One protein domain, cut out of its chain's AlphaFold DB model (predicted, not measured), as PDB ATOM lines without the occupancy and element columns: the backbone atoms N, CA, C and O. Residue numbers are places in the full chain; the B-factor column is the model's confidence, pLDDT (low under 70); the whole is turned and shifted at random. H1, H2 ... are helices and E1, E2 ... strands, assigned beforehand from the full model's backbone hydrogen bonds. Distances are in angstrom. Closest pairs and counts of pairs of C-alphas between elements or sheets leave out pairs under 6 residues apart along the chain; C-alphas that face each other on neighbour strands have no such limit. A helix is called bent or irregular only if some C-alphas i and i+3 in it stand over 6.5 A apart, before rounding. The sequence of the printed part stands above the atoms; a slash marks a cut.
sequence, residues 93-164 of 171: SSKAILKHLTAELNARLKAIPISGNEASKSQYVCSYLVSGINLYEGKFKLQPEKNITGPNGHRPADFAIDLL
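This is residues 93 to 164 of the 171 residues of an uncharacterized protein of Rhizophagus irregularis (UniProt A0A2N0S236). Two hairpins lie side by side in one flat slab: a helical hairpin, H1 and H2, and a long hairpin of two strands, E1 and E2. H2 runs through the middle, with H1 along one side of it and the strand hairpin of E1 and E2 along the other; H1 is apart from both strands. The printed part has 72 residues with two named helices and two named strands, in the order H1, H2, E1, E2; the sheet has the order E1 - E2 and is antiparallel, and the class is mixed, helices and strands. The whole is only just compact, close to loose, with a radius of gyration of the C-alphas of 13.4 A, and its C-alphas span 40 by 31 by 14 A.

Begin at residues 93 to 111, which are H1, and go on to residues 118 to 134, which are H2. These two touch, and their closest C-alphas, those of Ile 97 and Ser 131, are 6.3 A apart. They form a helical hairpin and run opposite ways at a shallow tilt of 14 degrees. In H1 every O i to N i+4 pair is within hydrogen-bond range; in H2 11 of 13 are. H2 has a kink of 30 degrees near residue 125. Next come E1, residues 140 to 150, and E2, residues 153 to 163, a hairpin of antiparallel neighbours with 157 degrees between their directions. Look there for N 141 and O 162, 2.8 A apart, and for N 157 and O 146, 2.8 A apart, both within hydrogen-bond range. E2 bends by 58 degrees at residue 158. The closest C-alphas of H2 and E2, those of Ala 119 and Ala 157, are 4.9 A apart. Those of H2 and E1, Ile 133 and Phe 140, are 6.0 A apart. H1 is apart from E1 and from E2.

Find C-alpha 93 at (159.142, 147.467, 132.160); from there H1 runs 27.2 A to C-alpha 111. H2 starts at C-alpha 118, at (189.300, 152.443, 138.454), and covers 24.1 A to C-alpha 134. E1 runs 29.6 A from C-alpha 140 to C-alpha 150. E2 runs 29.0 A from C-alpha 153 to C-alpha 163, which you find at (173.364, 132.662, 137.677).

The two C-alphas farthest apart, those of Ser 93 and Pro 151, are 41.4 A from each other, and the outline is flat. The printed part has no cut and no long link: H1 to H2 is short, while H2 to E1 and E1 to E2 are tight. The mean pLDDT of the printed part is 85.7; look for values under 70 at residues 116 and 153.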
ATOM      1  N   SER A  93     158.205 147.753 131.065       89.56
ATOM      2  CA  SER A  93     159.142 147.467 132.160       89.56
ATOM      3  C   SER A  93     160.600 147.650 131.719       89.56
ATOM      4  O   SER A  93     161.371 148.358 132.369       89.56
ATOM      5  N   SER A  94     160.967 147.090 130.564       90.56
ATOM      6  CA  SER A  94     162.314 147.192 129.994       90.56
ATOM      7  C   SER A  94     162.664 148.639 129.625       90.56
ATOM      8  O   SER A  94     163.757 149.121 129.936       90.56
ATOM      9  N   LYS A  95     161.722 149.381 129.026       93.19
ATOM     10  CA  LYS A  95     161.895 150.813 128.722       93.19
ATOM     11  C   LYS A  95     162.059 151.657 129.985       93.19
ATOM     12  O   LYS A  95     162.879 152.575 130.002       93.19
ATOM     13  N   ALA A  96     161.300 151.355 131.040       94.19
ATOM     14  CA  ALA A  96     161.411 152.044 132.321       94.19
ATOM     15  C   ALA A  96     162.799 151.840 132.949       94.19
ATOM     16  O   ALA A  96     163.415 152.816 133.380       94.19
ATOM     17  N   ILE A  97     163.327 150.610 132.911       93.75
ATOM     18  CA  ILE A  97     164.686 150.289 133.377       93.75
ATOM     19  C   ILE A  97     165.738 151.081 132.589       93.75
ATOM     20  O   ILE A  97     166.604 151.716 133.190       93.75
ATOM     21  N   LEU A  98     165.644 151.128 131.256       92.81
ATOM     22  CA  LEU A  98     166.578 151.903 130.428       92.81
ATOM     23  C   LEU A  98     166.524 153.410 130.711       92.81
ATOM     24  O   LEU A  98     167.560 154.080 130.782       92.81
ATOM     25  N   LYS A  99     165.318 153.960 130.880       95.31
ATOM     26  CA  LYS A  99     165.132 155.374 131.224       95.31
ATOM     27  C   LYS A  99     165.752 155.689 132.585       95.31
ATOM     28  O   LYS A  99     166.430 156.708 132.717       95.31
ATOM     29  N   HIS A 100     165.560 154.806 133.565       95.88
ATOM     30  CA  HIS A 100     166.186 154.915 134.879       95.88
ATOM     31  C   HIS A 100     167.717 154.878 134.776       95.88
ATOM     32  O   HIS A 100     168.372 155.793 135.268       95.88
ATOM     33  N   LEU A 101     168.281 153.894 134.063       95.62
ATOM     34  CA  LEU A 101     169.724 153.788 133.825       95.62
ATOM     35  C   LEU A 101     170.290 155.077 133.220       95.62
ATOM     36  O   LEU A 101     171.300 155.605 133.678       95.62
ATOM     37  N   THR A 102     169.614 155.617 132.207       95.44
ATOM     38  CA  THR A 102     170.041 156.844 131.522       95.44
ATOM     39  C   THR A 102     170.048 158.038 132.476       95.44
ATOM     40  O   THR A 102     170.992 158.830 132.481       95.44
ATOM     41  N   ALA A 103     169.006 158.183 133.297       96.19
ATOM     42  CA  ALA A 103     168.925 159.247 134.292       96.19
ATOM     43  C   ALA A 103     170.027 159.114 135.355       96.19
ATOM     44  O   ALA A 103     170.693 160.100 135.675       96.19
ATOM     45  N   GLU A 104     170.264 157.897 135.849       95.12
ATOM     46  CA  GLU A 104     171.292 157.607 136.846       95.12
ATOM     47  C   GLU A 104     172.704 157.902 136.318       95.12
ATOM     48  O   GLU A 104     173.468 158.621 136.966       95.12
ATOM     49  N   LEU A 105     173.047 157.409 135.122       92.94
ATOM     50  CA  LEU A 105     174.356 157.644 134.505       92.94
ATOM     51  C   LEU A 105     174.606 159.138 134.272       92.94
ATOM     52  O   LEU A 105     175.689 159.635 134.584       92.94
ATOM     53  N   ASN A 106     173.596 159.874 133.798       92.31
ATOM     54  CA  ASN A 106     173.688 161.323 133.617       92.31
ATOM     55  C   ASN A 106     173.884 162.068 134.943       92.31
ATOM     56  O   ASN A 106     174.669 163.014 135.009       92.31
ATOM     57  N   ALA A 107     173.188 161.659 136.008       93.00
ATOM     58  CA  ALA A 107     173.359 162.250 137.332       93.00
ATOM     59  C   ALA A 107     174.776 162.003 137.876       93.00
ATOM     60  O   ALA A 107     175.425 162.934 138.353       93.00
ATOM     61  N   ARG A 108     175.293 160.776 137.733       90.00
ATOM     62  CA  ARG A 108     176.660 160.422 138.142       90.00
ATOM     63  C   ARG A 108     177.706 161.178 137.341       90.00
ATOM     64  O   ARG A 108     178.635 161.704 137.933       90.00
ATOM     65  N   LEU A 109     177.553 161.283 136.020       87.75
ATOM     66  CA  LEU A 109     178.469 162.035 135.154       87.75
ATOM     67  C   LEU A 109     178.610 163.501 135.594       87.75
ATOM     68  O   LEU A 109     179.701 164.056 135.525       87.75
ATOM     69  N   LYS A 110     177.524 164.117 136.074       89.88
ATOM     70  CA  LYS A 110     177.544 165.496 136.586       89.88
ATOM     71  C   LYS A 110     178.229 165.628 137.948       89.88
ATOM     72  O   LYS A 110     178.806 166.672 138.227       89.88
ATOM     73  N   ALA A 111     178.120 164.612 138.801       89.25
ATOM     74  CA  ALA A 111     178.586 164.670 140.186       89.25
ATOM     75  C   ALA A 111     179.984 164.067 140.400       89.25
ATOM     76  O   ALA A 111     180.662 164.425 141.361       89.25
ATOM     77  N   ILE A 112     180.409 163.136 139.544       83.69
ATOM     78  CA  ILE A 112     181.608 162.316 139.729       83.69
ATOM     79  C   ILE A 112     182.495 162.433 138.480       83.69
ATOM     80  O   ILE A 112     182.036 162.164 137.370       83.69
ATOM     81  N   PRO A 113     183.779 162.803 138.618       77.06
ATOM     82  CA  PRO A 113     184.700 162.826 137.488       77.06
ATOM     83  C   PRO A 113     185.000 161.407 136.976       77.06
ATOM     84  O   PRO A 113     185.594 160.593 137.688       77.06
ATOM     85  N   ILE A 114     184.656 161.115 135.715       71.31
ATOM     86  CA  ILE A 114     184.974 159.829 135.052       71.31
ATOM     87  C   ILE A 114     186.485 159.645 134.836       71.31
ATOM     88  O   ILE A 114     186.975 158.518 134.760       71.31
ATOM     89  N   SER A 115     187.248 160.741 134.802       73.12
ATOM     90  CA  SER A 115     188.716 160.725 134.749       73.12
ATOM     91  C   SER A 115     189.380 160.219 136.039       73.12
ATOM     92  O   SER A 115     190.606 160.170 136.111       73.12
ATOM     93  N   GLY A 116     188.593 159.849 137.055       69.94
ATOM     94  CA  GLY A 116     189.087 159.267 138.295       69.94
ATOM     95  C   GLY A 116     189.694 157.866 138.140       69.94
ATOM     96  O   GLY A 116     189.822 157.304 137.050       69.94
ATOM     97  N   ASN A 117     190.068 157.290 139.282       75.81
ATOM     98  CA  ASN A 117     190.623 155.940 139.363       75.81
ATOM     99  C   ASN A 117     189.602 154.853 138.962       75.81
ATOM    100  O   ASN A 117     188.408 155.104 138.785       75.81
ATOM    101  N   GLU A 118     190.088 153.621 138.837       74.62
ATOM    102  CA  GLU A 118     189.300 152.443 138.454       74.62
ATOM    103  C   GLU A 118     188.053 152.241 139.334       74.62
ATOM    104  O   GLU A 118     186.971 151.971 138.820       74.62
ATOM    105  N   ALA A 119     188.147 152.516 140.637       72.44
ATOM    106  CA  ALA A 119     187.023 152.403 141.568       72.44
ATOM    107  C   ALA A 119     185.911 153.448 141.335       72.44
ATOM    108  O   ALA A 119     184.759 153.215 141.708       72.44
ATOM    109  N   SER A 120     186.220 154.604 140.740       75.50
ATOM    110  CA  SER A 120     185.206 155.573 140.301       75.50
ATOM    111  C   SER A 120     184.547 155.136 138.994       75.50
ATOM    112  O   SER A 120     183.327 155.219 138.871       75.50
ATOM    113  N   LYS A 121     185.320 154.596 138.042       82.50
ATOM    114  CA  LYS A 121     184.781 154.035 136.787       82.50
ATOM    115  C   LYS A 121     183.853 152.850 137.056       82.50
ATOM    116  O   LYS A 121     182.770 152.768 136.478       82.50
ATOM    117  N   SER A 122     184.232 152.010 138.016       84.44
ATOM    118  CA  SER A 122     183.455 150.869 138.501       84.44
ATOM    119  C   SER A 122     182.032 151.245 138.940       84.44
ATOM    120  O   SER A 122     181.098 150.472 138.753       84.44
ATOM    121  N   GLN A 123     181.801 152.471 139.428       84.19
ATOM    122  CA  GLN A 123     180.452 152.915 139.802       84.19
ATOM    123  C   GLN A 123     179.500 153.039 138.607       84.19
ATOM    124  O   GLN A 123     178.314 152.753 138.754       84.19
ATOM    125  N   TYR A 124     180.000 153.448 137.439       88.31
ATOM    126  CA  TYR A 124     179.198 153.535 136.214       88.31
ATOM    127  C   TYR A 124     178.910 152.147 135.654       88.31
ATOM    128  O   TYR A 124     177.782 151.857 135.255       88.31
ATOM    129  N   VAL A 125     179.928 151.280 135.679       89.56
ATOM    130  CA  VAL A 125     179.797 149.871 135.298       89.56
ATOM    131  C   VAL A 125     178.747 149.192 136.178       89.56
ATOM    132  O   VAL A 125     177.838 148.562 135.653       89.56
ATOM    133  N   CYS A 126     178.785 149.410 137.495       90.81
ATOM    134  CA  CYS A 126     177.797 148.877 138.431       90.81
ATOM    135  C   CYS A 126     176.358 149.253 138.041       90.81
ATOM    136  O   CYS A 126     175.517 148.367 137.915       90.81
ATOM    137  N   SER A 127     176.071 150.536 137.779       93.06
ATOM    138  CA  SER A 127     174.729 150.982 137.362       93.06
ATOM    139  C   SER A 127     174.241 150.267 136.099       93.06
ATOM    140  O   SER A 127     173.078 149.852 136.022       93.06
ATOM    141  N   TYR A 128     175.135 150.083 135.125       92.50
ATOM    142  CA  TYR A 128     174.840 149.349 133.897       92.50
ATOM    143  C   TYR A 128     174.518 147.876 134.184       92.50
ATOM    144  O   TYR A 128     173.472 147.384 133.761       92.50
ATOM    145  N   LEU A 129     175.368 147.191 134.956       93.25
ATOM    146  CA  LEU A 129     175.200 145.775 135.292       93.25
ATOM    147  C   LEU A 129     173.925 145.515 136.104       93.25
ATOM    148  O   LEU A 129     173.188 144.581 135.798       93.25
ATOM    149  N   VAL A 130     173.623 146.369 137.086       93.31
ATOM    150  CA  VAL A 130     172.383 146.292 137.876       93.31
ATOM    151  C   VAL A 130     171.161 146.408 136.970       93.31
ATOM    152  O   VAL A 130     170.241 145.597 137.058       93.31
ATOM    153  N   SER A 131     171.162 147.380 136.056       93.19
ATOM    154  CA  SER A 131     170.055 147.564 135.113       93.19
ATOM    155  C   SER A 131     169.907 146.366 134.173       93.19
ATOM    156  O   SER A 131     168.789 145.920 133.935       93.19
ATOM    157  N   GLY A 132     171.022 145.806 133.695       91.50
ATOM    158  CA  GLY A 132     171.035 144.588 132.887       91.50
ATOM    159  C   GLY A 132     170.428 143.392 133.620       91.50
ATOM    160  O   GLY A 132     169.550 142.729 133.080       91.50
ATOM    161  N   ILE A 133     170.828 143.151 134.870       91.88
ATOM    162  CA  ILE A 133     170.300 142.055 135.698       91.88
ATOM    163  C   ILE A 133     168.803 142.224 135.973       91.88
ATOM    164  O   ILE A 133     168.056 141.245 135.921       91.88
ATOM    165  N   ASN A 134     168.343 143.455 136.199       91.25
ATOM    166  CA  ASN A 134     166.928 143.741 136.440       91.25
ATOM    167  C   ASN A 134     166.029 143.372 135.248       91.25
ATOM    168  O   ASN A 134     164.861 143.060 135.457       91.25
ATOM    169  N   LEU A 135     166.557 143.327 134.018       90.44
ATOM    170  CA  LEU A 135     165.808 142.843 132.848       90.44
ATOM    171  C   LEU A 135     165.471 141.345 132.917       90.44
ATOM    172  O   LEU A 135     164.619 140.877 132.156       90.44
ATOM    173  N   TYR A 136     166.142 140.602 133.796       88.19
ATOM    174  CA  TYR A 136     166.029 139.155 133.949       88.19
ATOM    175  C   TYR A 136     165.467 138.738 135.318       88.19
ATOM    176  O   TYR A 136     165.617 137.578 135.692       88.19
ATOM    177  N   GLU A 137     164.832 139.659 136.052       84.31
ATOM    178  CA  GLU A 137     163.957 139.379 137.207       84.31
ATOM    179  C   GLU A 137     164.503 138.332 138.197       84.31
ATOM    180  O   GLU A 137     163.906 137.285 138.435       84.31
ATOM    181  N   GLY A 138     165.677 138.591 138.779       81.56
ATOM    182  CA  GLY A 138     166.226 137.737 139.839       81.56
ATOM    183  C   GLY A 138     166.824 136.409 139.364       81.56
ATOM    184  O   GLY A 138     167.187 135.585 140.196       81.56
ATOM    185  N   LYS A 139     166.994 136.198 138.052       88.69
ATOM    186  CA  LYS A 139     167.785 135.068 137.521       88.69
ATOM    187  C   LYS A 139     169.278 135.198 137.800       88.69
ATOM    188  O   LYS A 139     169.984 134.197 137.836       88.69
ATOM    189  N   PHE A 140     169.762 136.422 137.972       91.75
ATOM    190  CA  PHE A 140     171.177 136.699 138.154       91.75
ATOM    191  C   PHE A 140     171.416 137.515 139.416       91.75
ATOM    192  O   PHE A 140     170.556 138.283 139.852       91.75
ATOM    193  N   LYS A 141     172.612 137.369 139.977       92.88
ATOM    194  CA  LYS A 141     173.101 138.149 141.108       92.88
ATOM    195  C   LYS A 141     174.388 138.857 140.717       92.88
ATOM    196  O   LYS A 141     175.292 138.240 140.164       92.88
ATOM    197  N   LEU A 142     174.478 140.139 141.059       91.81
ATOM    198  CA  LEU A 142     175.724 140.892 140.986       91.81
ATOM    199  C   LEU A 142     176.489 140.738 142.299       91.81
ATOM    200  O   LEU A 142     175.903 140.895 143.374       91.81
ATOM    201  N   GLN A 143     177.791 140.492 142.227       89.12
ATOM    202  CA  GLN A 143     178.651 140.474 143.407       89.12
ATOM    203  C   GLN A 143     180.006 141.134 143.139       89.12
ATOM    204  O   GLN A 143     180.477 141.114 142.005       89.12
ATOM    205  N   PRO A 144     180.647 141.719 144.166       85.38
ATOM    206  CA  PRO A 144     182.039 142.145 144.077       85.38
ATOM    207  C   PRO A 144     182.941 140.971 143.695       85.38
ATOM    208  O   PRO A 144     182.980 139.976 144.415       85.38
ATOM    209  N   GLU A 145     183.677 141.092 142.596       82.00
ATOM    210  CA  GLU A 145     184.704 140.112 142.223       82.00
ATOM    211  C   GLU A 145     186.044 140.484 142.856       82.00
ATOM    212  O   GLU A 145     186.720 139.663 143.474       82.00
ATOM    213  N   LYS A 146     186.400 141.766 142.759       80.06
ATOM    214  CA  LYS A 146     187.650 142.303 143.282       80.06
ATOM    215  C   LYS A 146     187.378 143.561 144.076       80.06
ATOM    216  O   LYS A 146     186.736 144.485 143.586       80.06
ATOM    217  N   ASN A 147     187.925 143.623 145.284       78.69
ATOM    218  CA  ASN A 147     187.871 144.811 146.125       78.69
ATOM    219  C   ASN A 147     189.236 145.495 146.178       78.69
ATOM    220  O   ASN A 147     190.268 144.836 146.296       78.69
ATOM    221  N   ILE A 148     189.237 146.826 146.141       71.62
ATOM    222  CA  ILE A 148     190.411 147.636 146.462       71.62
ATOM    223  C   ILE A 148     190.253 148.130 147.895       71.62
ATOM    224  O   ILE A 148     189.231 148.720 148.254       71.62
ATOM    225  N   THR A 149     191.287 147.892 148.701       76.44
ATOM    226  CA  THR A 149     191.379 148.361 150.086       76.44
ATOM    227  C   THR A 149     192.490 149.393 150.188       76.44
ATOM    228  O   THR A 149     193.595 149.167 149.701       76.44
ATOM    229  N   GLY A 150     192.209 150.520 150.833       76.88
ATOM    230  CA  GLY A 150     193.204 151.535 151.146       76.88
ATOM    231  C   GLY A 150     192.892 152.242 152.466       76.88
ATOM    232  O   GLY A 150     191.838 152.004 153.057       76.88
ATOM    233  N   PRO A 151     193.769 153.157 152.913       73.12
ATOM    234  CA  PRO A 151     193.600 153.883 154.179       73.12
ATOM    235  C   PRO A 151     192.263 154.628 154.280       73.12
ATOM    236  O   PRO A 151     191.747 154.846 155.369       73.12
ATOM    237  N   ASN A 152     191.696 154.985 153.124       73.25
ATOM    238  CA  ASN A 152     190.485 155.788 152.996       73.25
ATOM    239  C   ASN A 152     189.240 154.967 152.613       73.25
ATOM    240  O   ASN A 152     188.217 155.552 152.261       73.25
ATOM    241  N   GLY A 153     189.305 153.631 152.645       66.69
ATOM    242  CA  GLY A 153     188.123 152.781 152.500       66.69
ATOM    243  C   GLY A 153     188.312 151.517 151.666       66.69
ATOM    244  O   GLY A 153     189.395 151.205 151.171       66.69
ATOM    245  N   HIS A 154     187.201 150.796 151.521       74.56
ATOM    246  CA  HIS A 154     187.083 149.528 150.810       74.56
ATOM    247  C   HIS A 154     185.958 149.638 149.773       74.56
ATOM    248  O   HIS A 154     184.817 149.934 150.135       74.56
ATOM    249  N   ARG A 155     186.253 149.416 148.487       72.44
ATOM    250  CA  ARG A 155     185.237 149.445 147.420       72.44
ATOM    251  C   ARG A 155     185.509 148.359 146.369       72.44
ATOM    252  O   ARG A 155     186.680 148.125 146.062       72.44
ATOM    253  N   PRO A 156     184.467 147.736 145.788       74.94
ATOM    254  CA  PRO A 156     184.626 146.910 144.596       74.94
ATOM    255  C   PRO A 156     185.258 147.704 143.450       74.94
ATOM    256  O   PRO A 156     184.830 148.820 143.149       74.94
ATOM    257  N   ALA A 157     186.284 147.121 142.839       76.62
ATOM    258  CA  ALA A 157     186.821 147.530 141.549       76.62
ATOM    259  C   ALA A 157     186.101 146.803 140.418       76.62
ATOM    260  O   ALA A 157     185.673 147.452 139.468       76.62
ATOM    261  N   ASP A 158     185.867 145.503 140.593       82.69
ATOM    262  CA  ASP A 158     185.257 144.643 139.582       82.69
ATOM    263  C   ASP A 158     184.036 143.909 140.141       82.69
ATOM    264  O   ASP A 158     183.897 143.712 141.356       82.69
ATOM    265  N   PHE A 159     183.151 143.498 139.234       86.56
ATOM    266  CA  PHE A 159     181.920 142.785 139.549       86.56
ATOM    267  C   PHE A 159     181.807 141.507 138.722       86.56
ATOM    268  O   PHE A 159     182.021 141.532 137.514       86.56
ATOM    269  N   ALA A 160     181.346 140.440 139.370       87.88
ATOM    270  CA  ALA A 160     180.946 139.194 138.732       87.88
ATOM    271  C   ALA A 160     179.416 139.085 138.686       87.88
ATOM    272  O   ALA A 160     178.712 139.584 139.574       87.88
ATOM    273  N   ILE A 161     178.908 138.409 137.653       90.31
ATOM    274  CA  ILE A 161     177.493 138.055 137.517       90.31
ATOM    275  C   ILE A 161     177.360 136.546 137.682       90.31
ATOM    276  O   ILE A 161     177.879 135.784 136.869       90.31
ATOM    277  N   ASP A 162     176.599 136.136 138.688       89.38
ATOM    278  CA  ASP A 162     176.289 134.735 138.934       89.38
ATOM    279  C   ASP A 162     174.869 134.414 138.484       89.38
ATOM    280  O   ASP A 162     173.936 135.182 138.727       89.38
ATOM    281  N   LEU A 163     174.686 133.237 137.890       88.56
ATOM    282  CA  LEU A 163     173.364 132.662 137.677       88.56
ATOM    283  C   LEU A 163     172.840 132.094 139.002       88.56
ATOM    284  O   LEU A 163     173.458 131.217 139.606       88.56
ATOM    285  N   LEU A 164     171.664 132.545 139.427       85.12
ATOM    286  CA  LEU A 164     170.944 131.947 140.542       85.12
ATOM    287  C   LEU A 164     170.263 130.673 140.022       85.12
ATOM    288  O   LEU A 164     169.256 130.739 139.318       85.12
TER     289      LEU A 164